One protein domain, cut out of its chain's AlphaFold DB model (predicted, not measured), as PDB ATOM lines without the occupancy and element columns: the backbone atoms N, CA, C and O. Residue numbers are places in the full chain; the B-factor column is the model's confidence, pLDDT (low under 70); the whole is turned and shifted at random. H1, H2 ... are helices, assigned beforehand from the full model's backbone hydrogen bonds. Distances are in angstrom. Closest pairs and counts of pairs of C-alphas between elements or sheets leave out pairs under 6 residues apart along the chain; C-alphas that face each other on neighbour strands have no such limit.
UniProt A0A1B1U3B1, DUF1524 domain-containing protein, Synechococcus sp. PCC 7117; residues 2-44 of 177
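This is residues 2 to 44 of the 177 residues of the protein "DUF1524 domain-containing protein" of Synechococcus sp. PCC 7117 (UniProt A0A1B1U3B1). Two short helices cross at a steep angle, H2 packing on the middle of the longest helix H1, while a third, the very short H3, sits well away from H2 at the other end of the long axis, near H1. Two loops join them: residues 14 to 21 turn back from H1 to H2, and residues 29 to 36 run from H2 across to H3. The printed part has 43 residues with three named helices, H1, H2 and H3 in chain order, and no named strand, and its class is all helix. The whole is compact, with a radius of gyration of the C-alphas of 9.5 A and spans of 27 by 20 by 12 A.

H1, residues 2 to 13, touches H2, residues 22 to 28; their closest C-alphas, those of Ser 7 and Ile 25, are 6.7 A apart. The two run opposite ways at a steep tilt of 58 degrees. H3, residues 37 to 41, is close to H1 but not clearly touching, with the closest C-alphas, those of Phe 10 and Ile 40, 7.5 A apart. H2 and H3 are apart. In H1, H2 and H3, every O i to N i+4 pair is within hydrogen-bond range.

H1 begins at C-alpha 2 at (30.987, -0.148, 33.668) and measures 15.4 A from first to last C-alpha. H2 begins at C-alpha 22 at (38.075, -5.060, 20.805) and measures 9.5 A. H3 measures 6.1 A and ends at C-alpha 41 at (16.996, -12.781, 24.606).

The two C-alphas farthest apart, those of Tyr 27 and Asp 44, are 27.8 A apart. The printed part has no cut, and both links, of 8 residues each, are short. The mean pLDDT of the printed part is 89.5, and residue 17 is under 70.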
ATOM      1  N   GLU A   2      32.186   0.704  33.796       84.06
ATOM      2  CA  GLU A   2      30.987  -0.148  33.668       84.06
ATOM      3  C   GLU A   2      30.481  -0.293  32.221       84.06
ATOM      4  O   GLU A   2      30.278  -1.411  31.758       84.06
ATOM      5  N   SER A   3      30.401   0.812  31.469       86.62
ATOM      6  CA  SER A   3      30.006   0.790  30.049       86.62
ATOM      7  C   SER A   3      30.903  -0.112  29.186       86.62
ATOM      8  O   SER A   3      30.416  -0.860  28.342       86.62
ATOM      9  N   VAL A   4      32.214  -0.109  29.447       90.38
ATOM     10  CA  VAL A   4      33.194  -0.936  28.724       90.38
ATOM     11  C   VAL A   4      32.972  -2.420  29.032       90.38
ATOM     12  O   VAL A   4      32.890  -3.236  28.118       90.38
ATOM     13  N   ALA A   5      32.832  -2.770  30.317       92.69
ATOM     14  CA  ALA A   5      32.585  -4.146  30.747       92.69
ATOM     15  C   ALA A   5      31.259  -4.685  30.186       92.69
ATOM     16  O   ALA A   5      31.231  -5.793  29.651       92.69
ATOM     17  N   LYS A   6      30.195  -3.868  30.230       93.94
ATOM     18  CA  LYS A   6      28.896  -4.159  29.608       93.94
ATOM     19  C   LYS A   6      29.066  -4.463  28.115       93.94
ATOM     20  O   LYS A   6      28.603  -5.501  27.653       93.94
ATOM     21  N   SER A   7      29.792  -3.615  27.387       93.62
ATOM     22  CA  SER A   7      30.026  -3.792  25.947       93.62
ATOM     23  C   SER A   7      30.785  -5.086  25.638       93.62
ATOM     24  O   SER A   7      30.347  -5.864  24.800       93.62
ATOM     25  N   PHE A   8      31.867  -5.403  26.363       94.94
ATOM     26  CA  PHE A   8      32.569  -6.682  26.174       94.94
ATOM     27  C   PHE A   8      31.687  -7.897  26.461       94.94
ATOM     28  O   PHE A   8      31.751  -8.895  25.746       94.94
ATOM     29  N   ILE A   9      30.852  -7.828  27.495       94.75
ATOM     30  CA  ILE A   9      29.983  -8.946  27.859       94.75
ATOM     31  C   ILE A   9      28.909  -9.167  26.802       94.75
ATOM     32  O   ILE A   9      28.767 -10.291  26.331       94.75
ATOM     33  N   PHE A  10      28.170  -8.133  26.404       94.62
ATOM     34  CA  PHE A  10      27.004  -8.313  25.536       94.62
ATOM     35  C   PHE A  10      27.328  -8.249  24.047       94.62
ATOM     36  O   PHE A  10      26.780  -9.041  23.281       94.62
ATOM     37  N   ASP A  11      28.232  -7.369  23.623       93.12
ATOM     38  CA  ASP A  11      28.540  -7.185  22.201       93.12
ATOM     39  C   ASP A  11      29.570  -8.194  21.684       93.12
ATOM     40  O   ASP A  11      29.710  -8.358  20.471       93.12
ATOM     41  N   ARG A  12      30.268  -8.889  22.595       93.31
ATOM     42  CA  ARG A  12      31.267  -9.906  22.263       93.31
ATOM     43  C   ARG A  12      30.968 -11.257  22.909       93.31
ATOM     44  O   ARG A  12      30.529 -12.164  22.210       93.31
ATOM     45  N   PHE A  13      31.140 -11.403  24.223       93.31
ATOM     46  CA  PHE A  13      31.161 -12.733  24.856       93.31
ATOM     47  C   PHE A  13      29.810 -13.467  24.816       93.31
ATOM     48  O   PHE A  13      29.760 -14.676  24.592       93.31
ATOM     49  N   LEU A  14      28.705 -12.743  25.000       91.62
ATOM     50  CA  LEU A  14      27.337 -13.272  24.926       91.62
ATOM     51  C   LEU A  14      26.681 -13.054  23.559       91.62
ATOM     52  O   LEU A  14      25.522 -13.418  23.368       91.62
ATOM     53  N   SER A  15      27.408 -12.475  22.604       86.38
ATOM     54  CA  SER A  15      26.917 -12.302  21.243       86.38
ATOM     55  C   SER A  15      27.050 -13.595  20.422       86.38
ATOM     56  O   SER A  15      27.893 -14.460  20.696       86.38
ATOM     57  N   SER A  16      26.178 -13.741  19.423       75.56
ATOM     58  CA  SER A  16      26.276 -14.761  18.372       75.56
ATOM     59  C   SER A  16      27.204 -14.289  17.240       75.56
ATOM     60  O   SER A  16      28.042 -13.425  17.471       75.56
ATOM     61  N   ASP A  17      27.051 -14.829  16.027       66.38
ATOM     62  CA  ASP A  17      27.925 -14.696  14.842       66.38
ATOM     63  C   ASP A  17      28.377 -13.269  14.446       66.38
ATOM     64  O   ASP A  17      29.294 -13.120  13.647       66.38
ATOM     65  N   ASN A  18      27.793 -12.222  15.034       73.75
ATOM     66  CA  ASN A  18      28.192 -10.821  14.872       73.75
ATOM     67  C   ASN A  18      28.877 -10.281  16.140       73.75
ATOM     68  O   ASN A  18      28.440  -9.262  16.690       73.75
ATOM     69  N   SER A  19      29.879 -11.002  16.648       85.56
ATOM     70  CA  SER A  19      30.670 -10.557  17.795       85.56
ATOM     71  C   SER A  19      31.607  -9.433  17.390       85.56
ATOM     72  O   SER A  19      32.424  -9.624  16.488       85.56
ATOM     73  N   LEU A  20      31.526  -8.300  18.081       91.38
ATOM     74  CA  LEU A  20      32.423  -7.180  17.824       91.38
ATOM     75  C   LEU A  20      33.836  -7.482  18.330       91.38
ATOM     76  O   LEU A  20      34.037  -8.160  19.354       91.38
ATOM     77  N   ASP A  21      34.832  -6.969  17.619       92.56
ATOM     78  CA  ASP A  21      36.212  -7.011  18.082       92.56
ATOM     79  C   ASP A  21      36.511  -5.923  19.133       92.56
ATOM     80  O   ASP A  21      35.706  -5.035  19.428       92.56
ATOM     81  N   TYR A  22      37.680  -6.019  19.772       92.50
ATOM     82  CA  TYR A  22      38.075  -5.060  20.805       92.50
ATOM     83  C   TYR A  22      38.255  -3.641  20.255       92.50
ATOM     84  O   TYR A  22      37.985  -2.680  20.975       92.50
ATOM     85  N   TYR A  23      38.714  -3.496  19.012       92.88
ATOM     86  CA  TYR A  23      38.945  -2.194  18.398       92.88
ATOM     87  C   TYR A  23      37.617  -1.493  18.100       92.88
ATOM     88  O   TYR A  23      37.453  -0.321  18.441       92.88
ATOM     89  N   GLU A  24      36.649  -2.218  17.546       92.69
ATOM     90  CA  GLU A  24      35.286  -1.743  17.319       92.69
ATOM     91  C   GLU A  24      34.638  -1.298  18.632       92.69
ATOM     92  O   GLU A  24      34.145  -0.174  18.730       92.69
ATOM     93  N   ILE A  25      34.708  -2.127  19.678       93.19
ATOM     94  CA  ILE A  25      34.122  -1.797  20.984       93.19
ATOM     95  C   ILE A  25      34.777  -0.553  21.593       93.19
ATOM     96  O   ILE A  25      34.075   0.358  22.032       93.19
ATOM     97  N   ILE A  26      36.110  -0.502  21.644       92.44
ATOM     98  CA  ILE A  26      36.832   0.557  22.362       92.44
ATOM     99  C   ILE A  26      36.803   1.871  21.579       92.44
ATOM    100  O   ILE A  26      36.486   2.909  22.161       92.44
ATOM    101  N   TYR A  27      37.128   1.833  20.285       91.12
ATOM    102  CA  TYR A  27      37.422   3.031  19.495       91.12
ATOM    103  C   TYR A  27      36.286   3.455  18.569       91.12
ATOM    104  O   TYR A  27      36.078   4.653  18.404       91.12
ATOM    105  N   GLN A  28      35.546   2.522  17.965       93.50
ATOM    106  CA  GLN A  28      34.454   2.895  17.051       93.50
ATOM    107  C   GLN A  28      33.168   3.205  17.822       93.50
ATOM    108  O   GLN A  28      32.534   4.235  17.603       93.50
ATOM    109  N   ASN A  29      32.832   2.355  18.792       91.25
ATOM    110  CA  ASN A  29      31.609   2.469  19.586       91.25
ATOM    111  C   ASN A  29      31.812   3.230  20.898       91.25
ATOM    112  O   ASN A  29      30.880   3.329  21.695       91.25
ATOM    113  N   ASN A  30      33.014   3.760  21.151       91.06
ATOM    114  CA  ASN A  30      33.360   4.502  22.368       91.06
ATOM    115  C   ASN A  30      32.959   3.765  23.659       91.06
ATOM    116  O   ASN A  30      32.520   4.374  24.635       91.06
ATOM    117  N   SER A  31      33.095   2.436  23.664       90.38
ATOM    118  CA  SER A  31      32.708   1.563  24.776       90.38
ATOM    119  C   SER A  31      31.229   1.646  25.176       90.38
ATOM    120  O   SER A  31      30.894   1.374  26.334       90.38
ATOM    121  N   ALA A  32      30.353   2.050  24.255       91.56
ATOM    122  CA  ALA A  32      28.909   1.982  24.414       91.56
ATOM    123  C   ALA A  32      28.398   0.616  23.946       91.56
ATOM    124  O   ALA A  32      28.740   0.162  22.853       91.56
ATOM    125  N   CYS A  33      27.551  -0.010  24.764       91.81
ATOM    126  CA  CYS A  33      26.979  -1.311  24.443       91.81
ATOM    127  C   CYS A  33      25.956  -1.173  23.311       91.81
ATOM    128  O   CYS A  33      25.067  -0.323  23.384       91.81
ATOM    129  N   GLN A  34      26.088  -2.001  22.278       92.69
ATOM    130  CA  GLN A  34      25.260  -1.947  21.070       92.69
ATOM    131  C   GLN A  34      24.078  -2.923  21.108       92.69
ATOM    132  O   GLN A  34      23.074  -2.718  20.423       92.69
ATOM    133  N   LYS A  35      24.175  -4.014  21.873       90.62
ATOM    134  CA  LYS A  35      23.089  -4.993  21.989       90.62
ATOM    135  C   LYS A  35      21.988  -4.496  22.921       90.62
ATOM    136  O   LYS A  35      22.246  -4.004  24.014       90.62
ATOM    137  N   THR A  36      20.739  -4.717  22.513       90.88
ATOM    138  CA  THR A  36      19.573  -4.533  23.384       90.88
ATOM    139  C   THR A  36      19.242  -5.820  24.129       90.88
ATOM    140  O   THR A  36      19.641  -6.921  23.728       90.88
ATOM    141  N   ARG A  37      18.447  -5.702  25.194       90.75
ATOM    142  CA  ARG A  37      17.926  -6.853  25.936       90.75
ATOM    143  C   ARG A  37      17.175  -7.829  25.029       90.75
ATOM    144  O   ARG A  37      17.391  -9.034  25.117       90.75
ATOM    145  N   GLU A  38      16.326  -7.327  24.137       89.00
ATOM    146  CA  GLU A  38      15.533  -8.138  23.203       89.00
ATOM    147  C   GLU A  38      16.426  -8.879  22.212       89.00
ATOM    148  O   GLU A  38      16.127 -10.015  21.848       89.00
ATOM    149  N   ALA A  39      17.519  -8.250  21.771       88.88
ATOM    150  CA  ALA A  39      18.483  -8.890  20.888       88.88
ATOM    151  C   ALA A  39      19.173 -10.065  21.589       88.88
ATOM    152  O   ALA A  39      19.254 -11.141  21.007       88.88
ATOM    153  N   ILE A  40      19.603  -9.887  22.843       88.69
ATOM    154  CA  ILE A  40      20.248 -10.945  23.633       88.69
ATOM    155  C   ILE A  40      19.274 -12.076  23.979       88.69
ATOM    156  O   ILE A  40      19.647 -13.241  23.899       88.69
ATOM    157  N   LEU A  41      18.015 -11.768  24.303       86.75
ATOM    158  CA  LEU A  41      16.996 -12.781  24.606       86.75
ATOM    159  C   LEU A  41      16.646 -13.685  23.416       86.75
ATOM    160  O   LEU A  41      16.144 -14.786  23.619       86.75
ATOM    161  N   LYS A  42      16.896 -13.230  22.183       85.94
ATOM    162  CA  LYS A  42      16.745 -14.052  20.971       85.94
ATOM    163  C   LYS A  42      17.921 -15.006  20.750       85.94
ATOM    164  O   LYS A  42      17.829 -15.867  19.879       85.94
ATOM    165  N   LEU A  43      19.022 -14.838  21.483       85.31
ATOM    166  CA  LEU A  43      20.195 -15.701  21.405       85.31
ATOM    167  C   LEU A  43      20.091 -16.849  22.405       85.31
ATOM    168  O   LEU A  43      19.526 -16.708  23.490       85.31
ATOM    169  N   ASP A  44      20.735 -17.965  22.076       84.44
ATOM    170  CA  ASP A  44      20.966 -19.054  23.021       84.44
ATOM    171  C   ASP A  44      22.132 -18.705  23.966       84.44
ATOM    172  O   ASP A  44      23.251 -19.220  23.865       84.44
TER     173      ASP A  44